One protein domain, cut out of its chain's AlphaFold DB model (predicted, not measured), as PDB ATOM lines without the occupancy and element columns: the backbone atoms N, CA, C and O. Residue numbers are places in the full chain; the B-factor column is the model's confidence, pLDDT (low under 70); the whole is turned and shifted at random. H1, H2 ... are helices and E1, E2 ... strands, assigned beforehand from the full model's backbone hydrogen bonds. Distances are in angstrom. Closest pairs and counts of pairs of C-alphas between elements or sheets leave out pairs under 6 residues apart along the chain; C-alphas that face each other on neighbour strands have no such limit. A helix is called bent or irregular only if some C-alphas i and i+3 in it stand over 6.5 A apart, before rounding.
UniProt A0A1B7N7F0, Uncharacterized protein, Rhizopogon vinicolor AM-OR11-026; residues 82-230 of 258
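AT A GLANCE: This is residues 82 to 230 of the 258 residues of an uncharacterized protein of Rhizopogon vinicolor AM-OR11-026 (UniProt A0A1B7N7F0). A strongly twisted, curled sheet of six strands, with the long E5 and E6 hairpin running through it, has the small hairpin of E1 and E2 across one face in a crossed sandwich, two sheets face to face. H1 and the first printed residues lie at one end of the longest axis and the turn between E5 and E6 at the other, while the short H2 lies beyond E2, off the large sheet. The printed part has 149 residues with two named helices and eight named strands, in the order H1 E1 E2 E3 E4 E5 E6 E7 E8 H2. The large sheet runs E7 E3 E4 E5 E6 E8 and is mixed; E1 and E2 are antiparallel. The class is mostly strand, though under half of the residues are in named elements; the whole is compact, with a radius of gyration of the C-alphas of 15.6 A and spans of 55 by 37 by 31 A.

IN THESE COORDINATES: Residues 82 to 97 hold no named element. H1 is residues 98 to 102, beginning at C-alpha 98 (25.390, -1.954, -26.544); it is neither bent nor irregular, but only just: C-alphas 99 and 102 are 6.1 A apart. E1 is residues 111 to 114, E2 117 to 120 and E3 125 to 127. E4, residues 132 to 141, is 21.9 A long and bends by 81 degrees at residue 136. E5, residues 144 to 157, is 39.1 A long and ends at C-alpha 157 (65.003, -3.973, -22.290). E6, residues 160 to 174, is 31.3 A long and bends by 95 degrees at residue 171. E7 is residues 178 to 180, E8 200 to 204, and H2 224 to 229, ending at C-alpha 229 (35.954, -12.439, -4.056).

HOW THE PARTS SIT: E3 E4 E5 E6 form a meander, each strand the antiparallel neighbour of the one before. N 125 and O 133 of E3 and E4 are 2.8 A apart, N 146 and O 139 of E5 and E4 2.8 A, and N 155 and O 162 of E5 and E6 2.9 A. The edge strand E8 is parallel to E6, with N 201 and O 163 2.9 A apart; the edge strand E7 is antiparallel to E3, with N 179 and O 126 2.9 A apart. In the hairpin E1 and E2, N 117 and O 114 are 2.8 A apart. Its strands stand at 83 degrees to those of the large sheet; the closest C-alphas of E1 and E4, Val 112 and Trp 138, are 7.3 A apart. H1 only grazes the large sheet, with residues 99 to 101. H2 is not on that sheet; its closest C-alpha pair with E2 is Arg 226 and Phe 120, 7.7 A. In H1 and H2 every O i to N i+4 pair is within hydrogen-bond range.

THE WHOLE: The two C-alphas farthest apart, of Asn 91 and Glu 158, are 54.6 A apart. The printed part has no cut. The links E7 to E8 and E8 to H2 are long, 19 residues each. The mean pLDDT of the printed part is 92.5, and no printed residue is under 70.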
ATOM      1  N   TYR A  82      26.515 -12.539 -18.886       94.69
ATOM      2  CA  TYR A  82      27.417 -12.216 -19.988       94.69
ATOM      3  C   TYR A  82      26.623 -11.621 -21.157       94.69
ATOM      4  O   TYR A  82      25.446 -11.960 -21.326       94.69
ATOM      5  N   PRO A  83      27.207 -10.697 -21.949       95.12
ATOM      6  CA  PRO A  83      26.588 -10.278 -23.198       95.12
ATOM      7  C   PRO A  83      26.521 -11.484 -24.131       95.12
ATOM      8  O   PRO A  83      27.305 -12.423 -23.988       95.12
ATOM      9  N   GLU A  84      25.603 -11.452 -25.084       95.38
ATOM     10  CA  GLU A  84      25.539 -12.477 -26.117       95.38
ATOM     11  C   GLU A  84      25.617 -11.853 -27.501       95.38
ATOM     12  O   GLU A  84      24.878 -10.931 -27.825       95.38
ATOM     13  N   ASP A  85      26.495 -12.392 -28.329       94.81
ATOM     14  CA  ASP A  85      26.491 -12.151 -29.757       94.81
ATOM     15  C   ASP A  85      25.522 -13.139 -30.423       94.81
ATOM     16  O   ASP A  85      25.844 -14.309 -30.653       94.81
ATOM     17  N   ALA A  86      24.302 -12.664 -30.684       90.88
ATOM     18  CA  ALA A  86      23.248 -13.417 -31.367       90.88
ATOM     19  C   ALA A  86      23.185 -13.129 -32.882       90.88
ATOM     20  O   ALA A  86      22.229 -13.523 -33.562       90.88
ATOM     21  N   GLY A  87      24.179 -12.427 -33.438       89.06
ATOM     22  CA  GLY A  87      24.175 -12.002 -34.833       89.06
ATOM     23  C   GLY A  87      23.074 -10.977 -35.128       89.06
ATOM     24  O   GLY A  87      23.008  -9.915 -34.517       89.06
ATOM     25  N   MET A  88      22.221 -11.260 -36.118       86.94
ATOM     26  CA  MET A  88      21.268 -10.273 -36.657       86.94
ATOM     27  C   MET A  88      19.920 -10.200 -35.932       86.94
ATOM     28  O   MET A  88      19.191  -9.228 -36.118       86.94
ATOM     29  N   LYS A  89      19.545 -11.212 -35.144       86.62
ATOM     30  CA  LYS A  89      18.231 -11.267 -34.483       86.62
ATOM     31  C   LYS A  89      18.393 -11.168 -32.973       86.62
ATOM     32  O   LYS A  89      19.182 -11.902 -32.391       86.62
ATOM     33  N   LEU A  90      17.605 -10.287 -32.359       88.88
ATOM     34  CA  LEU A  90      17.588 -10.067 -30.916       88.88
ATOM     35  C   LEU A  90      16.257 -10.570 -30.342       88.88
ATOM     36  O   LEU A  90      15.192 -10.083 -30.712       88.88
ATOM     37  N   ASN A  91      16.337 -11.530 -29.432       89.00
ATOM     38  CA  ASN A  91      15.257 -12.080 -28.617       89.00
ATOM     39  C   ASN A  91      15.309 -11.553 -27.172       89.00
ATOM     40  O   ASN A  91      14.273 -11.405 -26.529       89.00
ATOM     41  N   GLU A  92      16.506 -11.270 -26.652       88.62
ATOM     42  CA  GLU A  92      16.729 -10.875 -25.261       88.62
ATOM     43  C   GLU A  92      17.580  -9.609 -25.149       88.62
ATOM     44  O   GLU A  92      18.441  -9.331 -25.981       88.62
ATOM     45  N   ALA A  93      17.405  -8.865 -24.054       87.75
ATOM     46  CA  ALA A  93      18.152  -7.633 -23.821       87.75
ATOM     47  C   ALA A  93      19.673  -7.852 -23.828       87.75
ATOM     48  O   ALA A  93      20.384  -7.003 -24.354       87.75
ATOM     49  N   ARG A  94      20.175  -8.983 -23.302       88.12
ATOM     50  CA  ARG A  94      21.617  -9.310 -23.252       88.12
ATOM     51  C   ARG A  94      22.282  -9.424 -24.627       88.12
ATOM     52  O   ARG A  94      23.507  -9.355 -24.692       88.12
ATOM     53  N   GLN A  95      21.482  -9.582 -25.682       92.25
ATOM     54  CA  GLN A  95      21.942  -9.710 -27.063       92.25
ATOM     55  C   GLN A  95      22.172  -8.357 -27.742       92.25
ATOM     56  O   GLN A  95      22.738  -8.284 -28.829       92.25
ATOM     57  N   ALA A  96      21.709  -7.263 -27.130       87.50
ATOM     58  CA  ALA A  96      21.893  -5.935 -27.690       87.50
ATOM     59  C   ALA A  96      23.385  -5.581 -27.777       87.50
ATOM     60  O   ALA A  96      24.107  -5.676 -26.782       87.50
ATOM     61  N   LYS A  97      23.808  -5.090 -28.950       87.62
ATOM     62  CA  LYS A  97      25.195  -4.683 -29.236       87.62
ATOM     63  C   LYS A  97      25.794  -3.762 -28.181       87.62
ATOM     64  O   LYS A  97      26.941  -3.958 -27.802       87.62
ATOM     65  N   HIS A  98      24.991  -2.851 -27.631       88.62
ATOM     66  CA  HIS A  98      25.390  -1.954 -26.544       88.62
ATOM     67  C   HIS A  98      26.115  -2.685 -25.397       88.62
ATOM     68  O   HIS A  98      27.079  -2.172 -24.843       88.62
ATOM     69  N   TRP A  99      25.699  -3.904 -25.035       88.75
ATOM     70  CA  TRP A  99      26.336  -4.640 -23.940       88.75
ATOM     71  C   TRP A  99      27.696  -5.248 -24.277       88.75
ATOM     72  O   TRP A  99      28.456  -5.528 -23.355       88.75
ATOM     73  N   LEU A 100      27.964  -5.513 -25.555       90.62
ATOM     74  CA  LEU A 100      29.188  -6.163 -26.026       90.62
ATOM     75  C   LEU A 100      30.193  -5.166 -26.624       90.62
ATOM     76  O   LEU A 100      31.396  -5.433 -26.637       90.62
ATOM     77  N   GLU A 101      29.703  -4.058 -27.178       89.88
ATOM     78  CA  GLU A 101      30.497  -3.093 -27.944       89.88
ATOM     79  C   GLU A 101      30.649  -1.739 -27.239       89.88
ATOM     80  O   GLU A 101      31.693  -1.118 -27.385       89.88
ATOM     81  N   GLU A 102      29.653  -1.282 -26.469       88.38
ATOM     82  CA  GLU A 102      29.627   0.099 -25.952       88.38
ATOM     83  C   GLU A 102      29.832   0.202 -24.436       88.38
ATOM     84  O   GLU A 102      30.210   1.261 -23.931       88.38
ATOM     85  N   LEU A 103      29.551  -0.865 -23.682       88.75
ATOM     86  CA  LEU A 103      29.683  -0.830 -22.231       88.75
ATOM     87  C   LEU A 103      31.154  -0.894 -21.814       88.75
ATOM     88  O   LEU A 103      31.904  -1.731 -22.311       88.75
ATOM     89  N   ASP A 104      31.514  -0.070 -20.829       90.50
ATOM     90  CA  ASP A 104      32.801  -0.158 -20.146       90.50
ATOM     91  C   ASP A 104      33.036  -1.596 -19.629       90.50
ATOM     92  O   ASP A 104      32.231  -2.099 -18.827       90.50
ATOM     93  N   PRO A 105      34.122  -2.258 -20.067       90.81
ATOM     94  CA  PRO A 105      34.577  -3.545 -19.555       90.81
ATOM     95  C   PRO A 105      34.561  -3.705 -18.029       90.81
ATOM     96  O   PRO A 105      34.231  -4.785 -17.534       90.81
ATOM     97  N   GLU A 106      34.856  -2.652 -17.256       89.62
ATOM     98  CA  GLU A 106      34.852  -2.720 -15.788       89.62
ATOM     99  C   GLU A 106      33.456  -2.954 -15.185       89.62
ATOM    100  O   GLU A 106      33.338  -3.391 -14.033       89.62
ATOM    101  N   LEU A 107      32.396  -2.648 -15.942       90.12
ATOM    102  CA  LEU A 107      30.999  -2.832 -15.543       90.12
ATOM    103  C   LEU A 107      30.454  -4.215 -15.916       90.12
ATOM    104  O   LEU A 107      29.332  -4.557 -15.527       90.12
ATOM    105  N   LEU A 108      31.215  -5.001 -16.681       93.12
ATOM    106  CA  LEU A 108      30.856  -6.353 -17.080       93.12
ATOM    107  C   LEU A 108      31.315  -7.382 -16.045       93.12
ATOM    108  O   LEU A 108      32.059  -7.098 -15.108       93.12
ATOM    109  N   THR A 109      30.816  -8.606 -16.201       94.81
ATOM    110  CA  THR A 109      31.217  -9.735 -15.363       94.81
ATOM    111  C   THR A 109      32.714  -9.985 -15.574       94.81
ATOM    112  O   THR A 109      33.097 -10.316 -16.696       94.81
ATOM    113  N   PRO A 110      33.568  -9.820 -14.545       95.06
ATOM    114  CA  PRO A 110      35.013  -9.724 -14.741       95.06
ATOM    115  C   PRO A 110      35.703 -11.085 -14.829       95.06
ATOM    116  O   PRO A 110      36.884 -11.134 -15.147       95.06
ATOM    117  N   VAL A 111      35.013 -12.178 -14.509       94.81
ATOM    118  CA  VAL A 111      35.610 -13.510 -14.401       94.81
ATOM    119  C   VAL A 111      34.790 -14.537 -15.161       94.81
ATOM    120  O   VAL A 111      33.558 -14.469 -15.191       94.81
ATOM    121  N   VAL A 112      35.481 -15.520 -15.724       94.38
ATOM    122  CA  VAL A 112      34.889 -16.787 -16.131       94.38
ATOM    123  C   VAL A 112      35.631 -17.938 -15.452       94.38
ATOM    124  O   VAL A 112      36.860 -17.981 -15.442       94.38
ATOM    125  N   GLY A 113      34.867 -18.852 -14.856       92.50
ATOM    126  CA  GLY A 113      35.393 -20.095 -14.300       92.50
ATOM    127  C   GLY A 113      35.360 -21.189 -15.362       92.50
ATOM    128  O   GLY A 113      34.280 -21.617 -15.768       92.50
ATOM    129  N   LEU A 114      36.527 -21.644 -15.813       89.81
ATOM    130  CA  LEU A 114      36.690 -22.665 -16.850       89.81
ATOM    131  C   LEU A 114      37.685 -23.717 -16.376       89.81
ATOM    132  O   LEU A 114      38.767 -23.371 -15.931       89.81
ATOM    133  N   ARG A 115      37.357 -25.010 -16.483       88.12
ATOM    134  CA  ARG A 115      38.283 -26.114 -16.133       88.12
ATOM    135  C   ARG A 115      38.942 -25.945 -14.743       88.12
ATOM    136  O   ARG A 115      40.132 -26.202 -14.586       88.12
ATOM    137  N   ASN A 116      38.166 -25.505 -13.745       85.38
ATOM    138  CA  ASN A 116      38.632 -25.212 -12.377       85.38
ATOM    139  C   ASN A 116      39.682 -24.079 -12.283       85.38
ATOM    140  O   ASN A 116      40.476 -24.028 -11.346       85.38
ATOM    141  N   GLN A 117      39.696 -23.187 -13.272       88.25
ATOM    142  CA  GLN A 117      40.572 -22.032 -13.388       88.25
ATOM    143  C   GLN A 117      39.729 -20.767 -13.594       88.25
ATOM    144  O   GLN A 117      38.866 -20.719 -14.469       88.25
ATOM    145  N   ASP A 118      39.992 -19.735 -12.792       92.88
ATOM    146  CA  ASP A 118      39.296 -18.451 -12.882       92.88
ATOM    147  C   ASP A 118      40.110 -17.456 -13.713       92.88
ATOM    148  O   ASP A 118      41.104 -16.884 -13.236       92.88
ATOM    149  N   PHE A 119      39.665 -17.239 -14.948       94.69
ATOM    150  CA  PHE A 119      40.228 -16.249 -15.858       94.69
ATOM    151  C   PHE A 119      39.549 -14.907 -15.612       94.69
ATOM    152  O   PHE A 119      38.344 -14.756 -15.831       94.69
ATOM    153  N   PHE A 120      40.315 -13.927 -15.140       95.25
ATOM    154  CA  PHE A 120      39.824 -12.567 -14.959       95.25
ATOM    155  C   PHE A 120      40.156 -11.712 -16.181       95.25
ATOM    156  O   PHE A 120      41.163 -11.921 -16.855       95.25
ATOM    157  N   VAL A 121      39.316 -10.712 -16.439       95.75
ATOM    158  CA  VAL A 121      39.670  -9.614 -17.335       95.75
ATOM    159  C   VAL A 121      40.895  -8.881 -16.794       95.75
ATOM    160  O   VAL A 121      41.124  -8.831 -15.580       95.75
ATOM    161  N   PHE A 122      41.654  -8.275 -17.696       95.94
ATOM    162  CA  PHE A 122      42.824  -7.464 -17.402       95.94
ATOM    163  C   PHE A 122      43.955  -8.237 -16.712       95.94
ATOM    164  O   PHE A 122      44.783  -7.657 -16.012       95.94
ATOM    165  N   GLU A 123      44.016  -9.545 -16.937       95.50
ATOM    166  CA  GLU A 123      45.114 -10.407 -16.517       95.50
ATOM    167  C   GLU A 123      45.717 -11.141 -17.733       95.50
ATOM    168  O   GLU A 123      44.966 -11.671 -18.560       95.50
ATOM    169  N   PRO A 124      47.057 -11.199 -17.865       96.19
ATOM    170  CA  PRO A 124      47.710 -11.975 -18.916       96.19
ATOM    171  C   PRO A 124      47.271 -13.438 -18.925       96.19
ATOM    172  O   PRO A 124      47.190 -14.096 -17.885       96.19
ATOM    173  N   THR A 125      47.001 -13.938 -20.123       96.81
ATOM    174  CA  THR A 125      46.540 -15.297 -20.382       96.81
ATOM    175  C   THR A 125      47.309 -15.873 -21.563       96.81
ATOM    176  O   THR A 125      47.424 -15.231 -22.607       96.81
ATOM    177  N   LEU A 126      47.848 -17.082 -21.392       97.06
ATOM    178  CA  LEU A 126      48.477 -17.833 -22.476       97.06
ATOM    179  C   LEU A 126      47.412 -18.637 -23.223       97.06
ATOM    180  O   LEU A 126      46.611 -19.339 -22.595       97.06
ATOM    181  N   LEU A 127      47.440 -18.563 -24.550       97.12
ATOM    182  CA  LEU A 127      46.602 -19.364 -25.433       97.12
ATOM    183  C   LEU A 127      47.285 -20.680 -25.820       97.12
ATOM    184  O   LEU A 127      48.510 -20.793 -25.815       97.12
ATOM    185  N   SER A 128      46.487 -21.662 -26.230       95.88
ATOM    186  CA  SER A 128      46.928 -22.946 -26.794       95.88
ATOM    187  C   SER A 128      47.832 -22.782 -28.023       95.88
ATOM    188  O   SER A 128      48.696 -23.619 -28.269       95.88
ATOM    189  N   SER A 129      47.673 -21.679 -28.763       95.19
ATOM    190  CA  SER A 129      48.524 -21.297 -29.894       95.19
ATOM    191  C   SER A 129      49.931 -20.838 -29.488       95.19
ATOM    192  O   SER A 129      50.791 -20.687 -30.351       95.19
ATOM    193  N   GLY A 130      50.166 -20.576 -28.197       94.44
ATOM    194  CA  GLY A 130      51.382 -19.950 -27.675       94.44
ATOM    195  C   GLY A 130      51.342 -18.416 -27.659       94.44
ATOM    196  O   GLY A 130      52.242 -17.790 -27.105       94.44
ATOM    197  N   GLN A 131      50.305 -17.791 -28.228       95.69
ATOM    198  CA  GLN A 131      50.122 -16.341 -28.146       95.69
ATOM    199  C   GLN A 131      49.690 -15.929 -26.733       95.69
ATOM    200  O   GLN A 131      48.903 -16.617 -26.082       95.69
ATOM    201  N   VAL A 132      50.177 -14.777 -26.272       97.19
ATOM    202  CA  VAL A 132      49.770 -14.177 -24.999       97.19
ATOM    203  C   VAL A 132      48.817 -13.022 -25.269       97.19
ATOM    204  O   VAL A 132      49.050 -12.193 -26.152       97.19
ATOM    205  N   CYS A 133      47.737 -12.963 -24.503       97.62
ATOM    206  CA  CYS A 133      46.735 -11.916 -24.608       97.62
ATOM    207  C   CYS A 133      46.227 -11.490 -23.230       97.62
ATOM    208  O   CYS A 133      46.504 -12.129 -22.216       97.62
ATOM    209  N   ILE A 134      45.450 -10.414 -23.199       97.19
ATOM    210  CA  ILE A 134      44.769  -9.931 -22.003       97.19
ATOM    211  C   ILE A 134      43.271  -9.799 -22.307       97.19
ATOM    212  O   ILE A 134      42.880  -8.975 -23.138       97.19
ATOM    213  N   PRO A 135      42.408 -10.639 -21.709       97.31
ATOM    214  CA  PRO A 135      40.968 -10.523 -21.895       97.31
ATOM    215  C   PRO A 135      40.458  -9.210 -21.320       97.31
ATOM    216  O   PRO A 135      40.860  -8.831 -20.227       97.31
ATOM    217  N   PHE A 136      39.541  -8.533 -22.000       96.38
ATOM    218  CA  PHE A 136      38.868  -7.353 -21.448       96.38
ATOM    219  C   PHE A 136      37.346  -7.509 -21.405       96.38
ATOM    220  O   PHE A 136      36.685  -6.816 -20.643       96.38
ATOM    221  N   CYS A 137      36.757  -8.443 -22.155       96.50
ATOM    222  CA  CYS A 137      35.312  -8.666 -22.129       96.50
ATOM    223  C   CYS A 137      34.971 -10.135 -22.379       96.50
ATOM    224  O   CYS A 137      35.353 -10.681 -23.409       96.50
ATOM    225  N   TRP A 138      34.219 -10.753 -21.465       97.12
ATOM    226  CA  TRP A 138      33.671 -12.106 -21.617       97.12
ATOM    227  C   TRP A 138      32.265 -12.058 -22.215       97.12
ATOM    228  O   TRP A 138      31.422 -11.290 -21.739       97.12
ATOM    229  N   PHE A 139      31.981 -12.900 -23.208       97.00
ATOM    230  CA  PHE A 139      30.683 -12.948 -23.875       97.00
ATOM    231  C   PHE A 139      30.331 -14.330 -24.426       97.00
ATOM    232  O   PHE A 139      31.190 -15.173 -24.654       97.00
ATOM    233  N   MET A 140      29.040 -14.557 -24.652       96.62
ATOM    234  CA  MET A 140      28.523 -15.785 -25.252       96.62
ATOM    235  C   MET A 140      28.336 -15.601 -26.754       96.62
ATOM    236  O   MET A 140      27.807 -14.583 -27.191       96.62
ATOM    237  N   ARG A 141      28.686 -16.606 -27.549       95.50
ATOM    238  CA  ARG A 141      28.366 -16.665 -28.979       95.50
ATOM    239  C   ARG A 141      28.015 -18.105 -29.332       95.50
ATOM    240  O   ARG A 141      28.784 -19.018 -29.052       95.50
ATOM    241  N   TYR A 142      26.828 -18.313 -29.902       92.31
ATOM    242  CA  TYR A 142      26.301 -19.645 -30.250       92.31
ATOM    243  C   TYR A 142      26.402 -20.684 -29.111       92.31
ATOM    244  O   TYR A 142      26.715 -21.848 -29.343       92.31
ATOM    245  N   GLY A 143      26.155 -20.260 -27.866       92.38
ATOM    246  CA  GLY A 143      26.196 -21.135 -26.688       92.38
ATOM    247  C   GLY A 143      27.594 -21.462 -26.153       92.38
ATOM    248  O   GLY A 143      27.687 -22.180 -25.162       92.38
ATOM    249  N   LYS A 144      28.659 -20.918 -26.750       95.38
ATOM    250  CA  LYS A 144      30.037 -21.041 -26.259       95.38
ATOM    251  C   LYS A 144      30.533 -19.723 -25.675       95.38
ATOM    252  O   LYS A 144      30.103 -18.652 -26.114       95.38
ATOM    253  N   MET A 145      31.441 -19.806 -24.710       97.19
ATOM    254  CA  MET A 145      32.101 -18.631 -24.150       97.19
ATOM    255  C   MET A 145      33.251 -18.168 -25.049       97.19
ATOM    256  O   MET A 145      34.044 -18.967 -25.553       97.19
ATOM    257  N   TYR A 146      33.344 -16.853 -25.203       97.88
ATOM    258  CA  TYR A 146      34.414 -16.146 -25.881       97.88
ATOM    259  C   TYR A 146      34.911 -14.983 -25.019       97.88
ATOM    260  O   TYR A 146      34.204 -14.476 -24.142       97.88
ATOM    261  N   ALA A 147      36.124 -14.530 -25.305       97.75
ATOM    262  CA  ALA A 147      36.656 -13.270 -24.819       97.75
ATOM    263  C   ALA A 147      37.035 -12.364 -25.979       97.75
ATOM    264  O   ALA A 147      37.643 -12.824 -26.940       97.75
ATOM    265  N   LYS A 148      36.770 -11.065 -25.838       97.75
ATOM    266  CA  LYS A 148      37.548 -10.053 -26.548       97.75
ATOM    267  C   LYS A 148      38.848  -9.838 -25.786       97.75
ATOM    268  O   LYS A 148      38.822  -9.672 -24.560       97.75
ATOM    269  N   VAL A 149      39.966  -9.850 -26.501       98.19
ATOM    270  CA  VAL A 149      41.303  -9.752 -25.915       98.19
ATOM    271  C   VAL A 149      42.138  -8.692 -26.623       98.19
ATOM    272  O   VAL A 149      41.919  -8.425 -27.803       98.19
ATOM    273  N   TRP A 150      43.119  -8.124 -25.921       97.75
ATOM    274  CA  TRP A 150      44.229  -7.390 -26.535       97.75
ATOM    275  C   TRP A 150      45.462  -8.285 -26.624       97.75
ATOM    276  O   TRP A 150      45.718  -9.095 -25.729       97.75
ATOM    277  N   SER A 151      46.236  -8.144 -27.696       97.19
ATOM    278  CA  SER A 151      47.484  -8.890 -27.864       97.19
ATOM    279  C   SER A 151      48.582  -8.367 -26.941       97.19
ATOM    280  O   SER A 151      48.691  -7.162 -26.715       97.19
ATOM    281  N   LEU A 152      49.436  -9.266 -26.448       95.88
ATOM    282  CA  LEU A 152      50.656  -8.905 -25.729       95.88
ATOM    283  C   LEU A 152      51.878  -9.142 -26.617       95.88
ATOM    284  O   LEU A 152      52.034 -10.203 -27.223       95.88
ATOM    285  N   ARG A 153      52.769  -8.151 -26.662       95.12
ATOM    286  CA  ARG A 153      54.066  -8.236 -27.335       95.12
ATOM    287  C   ARG A 153      55.173  -8.329 -26.294       95.12
ATOM    288  O   ARG A 153      55.271  -7.467 -25.423       95.12
ATOM    289  N   ALA A 154      56.005  -9.360 -26.402       94.88
ATOM    290  CA  ALA A 154      57.205  -9.479 -25.585       94.88
ATOM    291  C   ALA A 154      58.236  -8.438 -26.043       94.88
ATOM    292  O   ALA A 154      58.547  -8.343 -27.233       94.88
ATOM    293  N   VAL A 155      58.759  -7.662 -25.101       93.50
ATOM    294  CA  VAL A 155      59.804  -6.662 -25.333       93.50
ATOM    295  C   VAL A 155      60.937  -6.925 -24.353       93.50
ATOM    296  O   VAL A 155      60.704  -7.201 -23.179       93.50
ATOM    297  N   SER A 156      62.171  -6.871 -24.842       90.75
ATOM    298  CA  SER A 156      63.377  -6.979 -24.018       90.75
ATOM    299  C   SER A 156      64.003  -5.600 -23.855       90.75
ATOM    300  O   SER A 156      64.128  -4.867 -24.837       90.75
ATOM    301  N   HIS A 157      64.394  -5.251 -22.634       81.31
ATOM    302  CA  HIS A 157      65.003  -3.973 -22.290       81.31
ATOM    303  C   HIS A 157      66.256  -4.227 -21.445       81.31
ATOM    304  O   HIS A 157      66.123  -4.609 -20.292       81.31
ATOM    305  N   GLU A 158      67.448  -4.024 -22.022       80.88
ATOM    306  CA  GLU A 158      68.808  -4.169 -21.447       80.88
ATOM    307  C   GLU A 158      69.092  -5.412 -20.570       80.88
ATOM    308  O   GLU A 158      69.942  -6.222 -20.930       80.88
ATOM    309  N   MET A 159      68.415  -5.568 -19.431       78.56
ATOM    310  CA  MET A 159      68.566  -6.661 -18.463       78.56
ATOM    311  C   MET A 159      67.250  -7.356 -18.069       78.56
ATOM    312  O   MET A 159      67.289  -8.293 -17.277       78.56
ATOM    313  N   ASP A 160      66.100  -6.931 -18.597       87.06
ATOM    314  CA  ASP A 160      64.797  -7.515 -18.267       87.06
ATOM    315  C   ASP A 160      63.922  -7.717 -19.515       87.06
ATOM    316  O   ASP A 160      64.182  -7.172 -20.592       87.06
ATOM    317  N   CYS A 161      62.886  -8.536 -19.376       91.69
ATOM    318  CA  CYS A 161      61.876  -8.746 -20.400       91.69
ATOM    319  C   CYS A 161      60.479  -8.558 -19.814       91.69
ATOM    320  O   CYS A 161      60.191  -8.921 -18.673       91.69
ATOM    321  N   GLY A 162      59.588  -7.995 -20.620       94.06
ATOM    322  CA  GLY A 162      58.239  -7.678 -20.195       94.06
ATOM    323  C   GLY A 162      57.268  -7.625 -21.356       94.06
ATOM    324  O   GLY A 162      57.587  -7.950 -22.502       94.06
ATOM    325  N   TRP A 163      56.056  -7.215 -21.028       95.19
ATOM    326  CA  TRP A 163      54.922  -7.179 -21.924       95.19
ATOM    327  C   TRP A 163      54.524  -5.744 -22.228       95.19
ATOM    328  O   TRP A 163      54.374  -4.915 -21.329       95.19
ATOM    329  N   VAL A 164      54.294  -5.479 -23.507       95.44
ATOM    330  CA  VAL A 164      53.553  -4.309 -23.977       95.44
ATOM    331  C   VAL A 164      52.187  -4.786 -24.450       95.44
ATOM    332  O   VAL A 164      52.093  -5.702 -25.270       95.44
ATOM    333  N   ILE A 165      51.131  -4.178 -23.917       96.19
ATOM    334  CA  ILE A 165      49.749  -4.458 -24.313       96.19
ATOM    335  C   ILE A 165      49.440  -3.650 -25.569       96.19
ATOM    336  O   ILE A 165      49.687  -2.451 -25.596       96.19
ATOM    337  N   GLN A 166      48.892  -4.290 -26.597       96.06
ATOM    338  CA  GLN A 166      48.566  -3.654 -27.873       96.06
ATOM    339  C   GLN A 166      47.049  -3.517 -28.010       96.06
ATOM    340  O   GLN A 166      46.385  -4.430 -28.502       96.06
ATOM    341  N   GLU A 167      46.486  -2.391 -27.565       94.81
ATOM    342  CA  GLU A 167      45.028  -2.188 -27.563       94.81
ATOM    343  C   GLU A 167      44.447  -2.134 -28.981       94.81
ATOM    344  O   GLU A 167      43.377  -2.689 -29.242       94.81
ATOM    345  N   PHE A 168      45.197  -1.555 -29.924       93.44
ATOM    346  CA  PHE A 168      44.834  -1.511 -31.343       93.44
ATOM    347  C   PHE A 168      44.720  -2.900 -31.989       93.44
ATOM    348  O   PHE A 168      44.080  -3.044 -33.031       93.44
ATOM    349  N   HIS A 169      45.340  -3.928 -31.400       95.06
ATOM    350  CA  HIS A 169      45.285  -5.298 -31.892       95.06
ATOM    351  C   HIS A 169      44.383  -6.142 -30.986       95.06
ATOM    352  O   HIS A 169      44.848  -6.874 -30.106       95.06
ATOM    353  N   SER A 170      43.074  -6.017 -31.226       95.75
ATOM    354  CA  SER A 170      42.040  -6.792 -30.539       95.75
ATOM    355  C   SER A 170      41.457  -7.895 -31.419       95.75
ATOM    356  O   SER A 170      41.318  -7.741 -32.633       95.75
ATOM    357  N   PHE A 171      41.127  -9.025 -30.797       97.00
ATOM    358  CA  PHE A 171      40.512 -10.172 -31.463       97.00
ATOM    359  C   PHE A 171      39.686 -11.001 -30.472       97.00
ATOM    360  O   PHE A 171      39.751 -10.794 -29.258       97.00
ATOM    361  N   ASP A 172      38.897 -11.933 -31.003       97.62
ATOM    362  CA  ASP A 172      38.071 -12.835 -30.206       97.62
ATOM    363  C   ASP A 172      38.790 -14.172 -29.984       97.62
ATOM    364  O   ASP A 172      39.338 -14.756 -30.918       97.62
ATOM    365  N   VAL A 173      38.729 -14.687 -28.758       97.50
ATOM    366  CA  VAL A 173      39.314 -15.967 -28.332       97.50
ATOM    367  C   VAL A 173      38.214 -16.874 -27.798       97.50
ATOM    368  O   VAL A 173      37.357 -16.410 -27.044       97.50
ATOM    369  N   SER A 174      38.222 -18.158 -28.164       97.19
ATOM    370  CA  SER A 174      37.291 -19.139 -27.597       97.19
ATOM    371  C   SER A 174      37.773 -19.638 -26.234       97.19
ATOM    372  O   SER A 174      38.972 -19.753 -25.996       97.19
ATOM    373  N   GLU A 175      36.849 -20.026 -25.352       95.69
ATOM    374  CA  GLU A 175      37.191 -20.738 -24.109       95.69
ATOM    375  C   GLU A 175      38.059 -21.988 -24.324       95.69
ATOM    376  O   GLU A 175      38.793 -22.397 -23.426       95.69
ATOM    377  N   GLU A 176      37.981 -22.598 -25.509       95.81
ATOM    378  CA  GLU A 176      38.750 -23.789 -25.865       95.81
ATOM    379  C   GLU A 176      40.252 -23.495 -25.988       95.81
ATOM    380  O   GLU A 176      41.064 -24.371 -25.667       95.81
ATOM    381  N   ASP A 177      40.601 -22.260 -26.364       96.44
ATOM    382  CA  ASP A 177      41.968 -21.802 -26.617       96.44
ATOM    383  C   ASP A 177      42.684 -21.308 -25.355       96.44
ATOM    384  O   ASP A 177      43.899 -21.130 -25.370       96.44
ATOM    385  N   LEU A 178      41.969 -21.086 -24.249       96.06
ATOM    386  CA  LEU A 178      42.567 -20.615 -22.998       96.06
ATOM    387  C   LEU A 178      43.374 -21.741 -22.335       96.06
ATOM    388  O   LEU A 178      42.830 -22.804 -22.012       96.06
ATOM    389  N   LEU A 179      44.672 -21.504 -22.112       95.00
ATOM    390  CA  LEU A 179      45.599 -22.513 -21.596       95.00
ATOM    391  C   LEU A 179      46.061 -22.222 -20.163       95.00
ATOM    392  O   LEU A 179      45.797 -23.027 -19.269       95.00
ATOM    393  N   VAL A 180      46.739 -21.090 -19.932       94.94
ATOM    394  CA  VAL A 180      47.331 -20.748 -18.620       94.94
ATOM    395  C   VAL A 180      46.815 -19.398 -18.143       94.94
ATOM    396  O   VAL A 180      46.972 -18.394 -18.838       94.94
ATOM    397  N   LEU A 181      46.229 -19.371 -16.941       93.81
ATOM    398  CA  LEU A 181      45.844 -18.125 -16.273       93.81
ATOM    399  C   LEU A 181      47.019 -17.471 -15.534       93.81
ATOM    400  O   LEU A 181      47.995 -18.120 -15.157       93.81
ATOM    401  N   PHE A 182      46.860 -16.186 -15.233       93.00
ATOM    402  CA  PHE A 182      47.833 -15.346 -14.535       93.00
ATOM    403  C   PHE A 182      48.443 -15.953 -13.257       93.00
ATOM    404  O   PHE A 182      49.657 -15.940 -13.088       93.00
ATOM    405  N   LYS A 183      47.638 -16.532 -12.354       90.94
ATOM    406  CA  LYS A 183      48.142 -17.127 -11.094       90.94
ATOM    407  C   LYS A 183      48.973 -18.399 -11.273       90.94
ATOM    408  O   LYS A 183      49.784 -18.699 -10.406       90.94
ATOM    409  N   ASN A 184      48.793 -19.111 -12.379       92.94
ATOM    410  CA  ASN A 184      49.484 -20.361 -12.678       92.94
ATOM    411  C   ASN A 184      50.692 -20.118 -13.592       92.94
ATOM    412  O   ASN A 184      51.384 -21.070 -13.949       92.94
ATOM    413  N   TRP A 185      50.948 -18.857 -13.958       94.00
ATOM    414  CA  TRP A 185      51.988 -18.467 -14.900       94.00
ATOM    415  C   TRP A 185      53.375 -18.928 -14.461       94.00
ATOM    416  O   TRP A 185      54.067 -19.589 -15.220       94.00
ATOM    417  N   ASP A 186      53.767 -18.639 -13.222       92.06
ATOM    418  CA  ASP A 186      55.105 -18.989 -12.728       92.06
ATOM    419  C   ASP A 186      55.248 -20.504 -12.449       92.06
ATOM    420  O   ASP A 186      56.360 -21.014 -12.349       92.06
ATOM    421  N   SER A 187      54.136 -21.242 -12.337       92.69
ATOM    422  CA  SER A 187      54.123 -22.692 -12.070       92.69
ATOM    423  C   SER A 187      53.996 -23.570 -13.317       92.69
ATOM    424  O   SER A 187      54.111 -24.789 -13.220       92.69
ATOM    425  N   SER A 188      53.688 -22.981 -14.470       92.81
ATOM    426  CA  SER A 188      53.400 -23.715 -15.700       92.81
ATOM    427  C   SER A 188      54.660 -23.889 -16.547       92.81
ATOM    428  O   SER A 188      55.388 -22.937 -16.812       92.81
ATOM    429  N   GLU A 189      54.898 -25.098 -17.057       93.00
ATOM    430  CA  GLU A 189      56.001 -25.347 -17.999       93.00
ATOM    431  C   GLU A 189      55.787 -24.625 -19.338       93.00
ATOM    432  O   GLU A 189      56.743 -24.179 -19.964       93.00
ATOM    433  N   ALA A 190      54.531 -24.422 -19.754       92.94
ATOM    434  CA  ALA A 190      54.201 -23.750 -21.016       92.94
ATOM    435  C   ALA A 190      54.636 -22.270 -21.065       92.94
ATOM    436  O   ALA A 190      54.682 -21.672 -22.137       92.94
ATOM    437  N   THR A 191      54.948 -21.674 -19.914       93.88
ATOM    438  CA  THR A 191      55.326 -20.263 -19.750       93.88
ATOM    439  C   THR A 191      56.803 -20.087 -19.385       93.88
ATOM    440  O   THR A 191      57.252 -18.952 -19.251       93.88
ATOM    441  N   SER A 192      57.592 -21.165 -19.273       88.94
ATOM    442  CA  SER A 192      58.973 -21.114 -18.762       88.94
ATOM    443  C   SER A 192      59.945 -20.293 -19.621       88.94
ATOM    444  O   SER A 192      60.969 -19.836 -19.123       88.94
ATOM    445  N   GLY A 193      59.647 -20.122 -20.913       90.00
ATOM    446  CA  GLY A 193      60.431 -19.315 -21.855       90.00
ATOM    447  C   GLY A 193      59.864 -17.917 -22.116       90.00
ATOM    448  O   GLY A 193      60.358 -17.224 -23.002       90.00
ATOM    449  N   LEU A 194      58.808 -17.522 -21.404       93.94
ATOM    450  CA  LEU A 194      58.103 -16.261 -21.616       93.94
ATOM    451  C   LEU A 194      58.409 -15.255 -20.495       93.94
ATOM    452  O   LEU A 194      58.668 -15.663 -19.360       93.94
ATOM    453  N   PRO A 195      58.323 -13.939 -20.769       94.81
ATOM    454  CA  PRO A 195      58.371 -12.930 -19.718       94.81
ATOM    455  C   PRO A 195      57.324 -13.192 -18.631       94.81
ATOM    456  O   PRO A 195      56.224 -13.690 -18.906       94.81
ATOM    457  N   ARG A 196      57.636 -12.824 -17.385       93.44
ATOM    458  CA  ARG A 196      56.703 -12.988 -16.260       93.44
ATOM    459  C   ARG A 196      55.409 -12.227 -16.533       93.44
ATOM    460  O   ARG A 196      55.452 -11.084 -16.985       93.44
ATOM    461  N   ALA A 197      54.260 -12.809 -16.195       93.00
ATOM    462  CA  ALA A 197      52.971 -12.142 -16.394       93.00
ATOM    463  C   ALA A 197      52.866 -10.789 -15.670       93.00
ATOM    464  O   ALA A 197      52.192  -9.881 -16.145       93.00
ATOM    465  N   CYS A 198      53.540 -10.633 -14.530       92.50
ATOM    466  CA  CYS A 198      53.535  -9.387 -13.766       92.50
ATOM    467  C   CYS A 198      54.396  -8.267 -14.375       92.50
ATOM    468  O   CYS A 198      54.300  -7.124 -13.934       92.50
ATOM    469  N   CYS A 199      55.252  -8.559 -15.357       93.06
ATOM    470  CA  CYS A 199      56.133  -7.565 -15.967       93.06
ATOM    471  C   CYS A 199      55.423  -6.878 -17.137       93.06
ATOM    472  O   CYS A 199      55.649  -7.226 -18.291       93.06
ATOM    473  N   ILE A 200      54.545  -5.915 -16.848       93.69
ATOM    474  CA  ILE A 200      53.849  -5.104 -17.861       93.69
ATOM    475  C   ILE A 200      54.498  -3.717 -17.906       93.69
ATOM    476  O   ILE A 200      54.456  -2.990 -16.916       93.69
ATOM    477  N   TYR A 201      55.080  -3.343 -19.047       93.38
ATOM    478  CA  TYR A 201      55.716  -2.031 -19.228       93.38
ATOM    479  C   TYR A 201      54.713  -0.919 -19.529       93.38
ATOM    480  O   TYR A 201      54.946   0.235 -19.177       93.38
ATOM    481  N   GLY A 202      53.587  -1.257 -20.154       94.38
ATOM    482  CA  GLY A 202      52.548  -0.294 -20.477       94.38
ATOM    483  C   GLY A 202      51.581  -0.800 -21.534       94.38
ATOM    484  O   GLY A 202      51.611  -1.969 -21.936       94.38
ATOM    485  N   ILE A 203      50.727   0.114 -21.973       95.62
ATOM    486  CA  ILE A 203      49.745  -0.079 -23.032       95.62
ATOM    487  C   ILE A 203      50.042   0.862 -24.196       95.62
ATOM    488  O   ILE A 203      50.368   2.031 -24.008       95.62
ATOM    489  N   GLU A 204      49.948   0.317 -25.399       95.62
ATOM    490  CA  GLU A 204      50.110   0.999 -26.672       95.62
ATOM    491  C   GLU A 204      48.718   1.108 -27.318       95.62
ATOM    492  O   GLU A 204      48.128   0.099 -27.727       95.62
ATOM    493  N   HIS A 205      48.168   2.326 -27.354       93.00
ATOM    494  CA  HIS A 205      46.826   2.592 -27.889       93.00
ATOM    495  C   HIS A 205      46.795   2.600 -29.420       93.00
ATOM    496  O   HIS A 205      45.823   2.156 -30.025       93.00
ATOM    497  N   GLU A 206      47.871   3.077 -30.046       91.62
ATOM    498  CA  GLU A 206      48.019   3.220 -31.494       91.62
ATOM    499  C   GLU A 206      49.375   2.675 -31.949       91.62
ATOM    500  O   GLU A 206      50.301   2.534 -31.160       91.62
ATOM    501  N   LEU A 207      49.525   2.404 -33.245       88.25
ATOM    502  CA  LEU A 207      50.740   1.824 -33.832       88.25
ATOM    503  C   LEU A 207      51.842   2.887 -34.039       88.25
ATOM    504  O   LEU A 207      52.393   3.030 -35.131       88.25
ATOM    505  N   ASN A 208      52.113   3.683 -33.003       87.75
ATOM    506  CA  ASN A 208      53.042   4.815 -33.008       87.75
ATOM    507  C   ASN A 208      54.217   4.643 -32.021       87.75
ATOM    508  O   ASN A 208      55.136   5.463 -32.032       87.75
ATOM    509  N   GLY A 209      54.221   3.581 -31.205       82.06
ATOM    510  CA  GLY A 209      55.254   3.318 -30.204       82.06
ATOM    511  C   GLY A 209      55.101   4.094 -28.892       82.06
ATOM    512  O   GLY A 209      55.964   3.965 -28.024       82.06
ATOM    513  N   GLU A 210      54.045   4.892 -28.722       91.69
ATOM    514  CA  GLU A 210      53.785   5.628 -27.486       91.69
ATOM    515  C   GLU A 210      53.201   4.694 -26.421       91.69
ATOM    516  O   GLU A 210      52.141   4.091 -26.598       91.69
ATOM    517  N   LEU A 211      53.907   4.578 -25.294       94.31
ATOM    518  CA  LEU A 211      53.494   3.746 -24.170       94.31
ATOM    519  C   LEU A 211      52.857   4.596 -23.078       94.31
ATOM    520  O   LEU A 211      53.482   5.513 -22.542       94.31
ATOM    521  N   GLN A 212      51.638   4.229 -22.694       95.12
ATOM    522  CA  GLN A 212      50.981   4.755 -21.508       95.12
ATOM    523  C   GLN A 212      51.079   3.766 -20.338       95.12
ATOM    524  O   GLN A 212      51.166   2.551 -20.547       95.12
ATOM    525  N   PRO A 213      51.064   4.250 -19.084       94.19
ATOM    526  CA  PRO A 213      51.065   3.377 -17.917       94.19
ATOM    527  C   PRO A 213      49.830   2.471 -17.876       94.19
ATOM    528  O   PRO A 213      48.698   2.921 -18.048       94.19
ATOM    529  N   TRP A 214      50.038   1.192 -17.568       93.50
ATOM    530  CA  TRP A 214      48.943   0.256 -17.330       93.50
ATOM    531  C   TRP A 214      48.291   0.504 -15.961       93.50
ATOM    532  O   TRP A 214      48.972   0.480 -14.936       93.50
ATOM    533  N   THR A 215      46.972   0.731 -15.935       92.50
ATOM    534  CA  THR A 215      46.238   1.128 -14.712       92.50
ATOM    535  C   THR A 215      45.061   0.221 -14.338       92.50
ATOM    536  O   THR A 215      44.556   0.318 -13.219       92.50
ATOM    537  N   LEU A 216      44.626  -0.678 -15.227       90.88
ATOM    538  CA  LEU A 216      43.403  -1.473 -15.031       90.88
ATOM    539  C   LEU A 216      43.579  -2.616 -14.021       90.88
ATOM    540  O   LEU A 216      42.619  -3.033 -13.369       90.88
ATOM    541  N   THR A 217      44.805  -3.108 -13.844       91.06
ATOM    542  CA  THR A 217      45.144  -4.095 -12.810       91.06
ATOM    543  C   THR A 217      46.496  -3.816 -12.191       91.06
ATOM    544  O   THR A 217      47.365  -3.203 -12.803       91.06
ATOM    545  N   ASN A 218      46.670  -4.293 -10.959       88.19
ATOM    546  CA  ASN A 218      47.974  -4.327 -10.321       88.19
ATOM    547  C   ASN A 218      48.739  -5.539 -10.880       88.19
ATOM    548  O   ASN A 218      48.319  -6.666 -10.608       88.19
ATOM    549  N   PRO A 219      49.852  -5.358 -11.612       83.06
ATOM    550  CA  PRO A 219      50.561  -6.480 -12.220       83.06
ATOM    551  C   PRO A 219      51.099  -7.502 -11.210       83.06
ATOM    552  O   PRO A 219      51.274  -8.661 -11.565       83.06
ATOM    553  N   ALA A 220      51.331  -7.118  -9.950       81.44
ATOM    554  CA  ALA A 220      51.800  -8.037  -8.909       81.44
ATOM    555  C   ALA A 220      50.662  -8.861  -8.276       81.44
ATOM    556  O   ALA A 220      50.833 -10.035  -7.948       81.44
ATOM    557  N   GLU A 221      49.487  -8.259  -8.092       84.75
ATOM    558  CA  GLU A 221      48.373  -8.887  -7.368       84.75
ATOM    559  C   GLU A 221      47.349  -9.544  -8.305       84.75
ATOM    560  O   GLU A 221      46.756 -10.574  -7.948       84.75
ATOM    561  N   GLY A 222      47.198  -8.995  -9.512       89.00
ATOM    562  CA  GLY A 222      46.174  -9.321 -10.496       89.00
ATOM    563  C   GLY A 222      44.963  -8.387 -10.412       89.00
ATOM    564  O   GLY A 222      45.041  -7.230  -9.988       89.00
ATOM    565  N   ASN A 223      43.807  -8.894 -10.829       92.25
ATOM    566  CA  ASN A 223      42.552  -8.158 -10.825       92.25
ATOM    567  C   ASN A 223      42.033  -7.923  -9.395       92.25
ATOM    568  O   ASN A 223      41.967  -8.844  -8.578       92.25
ATOM    569  N   ARG A 224      41.564  -6.698  -9.102       92.19
ATOM    570  CA  ARG A 224      40.996  -6.310  -7.791       92.19
ATOM    571  C   ARG A 224      39.889  -7.249  -7.299       92.19
ATOM    572  O   ARG A 224      39.723  -7.448  -6.096       92.19
ATOM    573  N   TRP A 225      39.112  -7.813  -8.222       90.81
ATOM    574  CA  TRP A 225      38.009  -8.714  -7.908       90.81
ATOM    575  C   TRP A 225      38.486 -10.062  -7.386       90.81
ATOM    576  O   TRP A 225      37.797 -10.646  -6.558       90.81
ATOM    577  N   ARG A 226      39.680 -10.513  -7.773       87.00
ATOM    578  CA  ARG A 226      40.271 -11.753  -7.268       87.00
ATOM    579  C   ARG A 226      40.491 -11.692  -5.755       87.00
ATOM    580  O   ARG A 226      40.114 -12.616  -5.039       87.00
ATOM    581  N   VAL A 227      41.035 -10.574  -5.269       86.69
ATOM    582  CA  VAL A 227      41.266 -10.340  -3.832       86.69
ATOM    583  C   VAL A 227      39.941 -10.225  -3.082       86.69
ATOM    584  O   VAL A 227      39.755 -10.849  -2.041       86.69
ATOM    585  N   ARG A 228      38.991  -9.459  -3.630       88.94
ATOM    586  CA  ARG A 228      37.687  -9.214  -2.992       88.94
ATOM    587  C   ARG A 228      36.810 -10.461  -2.915       88.94
ATOM    588  O   ARG A 228      36.114 -10.655  -1.925       88.94
ATOM    589  N   ALA A 229      36.834 -11.287  -3.956       84.62
ATOM    590  CA  ALA A 229      35.954 -12.439  -4.056       84.62
ATOM    591  C   ALA A 229      36.450 -13.654  -3.268       84.62
ATOM    592  O   ALA A 229      35.645 -14.526  -2.964       84.62
ATOM    593  N   SER A 230      37.742 -13.716  -2.919       85.50
ATOM    594  CA  SER A 230      38.312 -14.789  -2.089       85.50
ATOM    595  C   SER A 230      37.959 -16.202  -2.602       85.50
ATOM    596  O   SER A 230      37.591 -17.090  -1.841       85.50
TER     597      SER A 230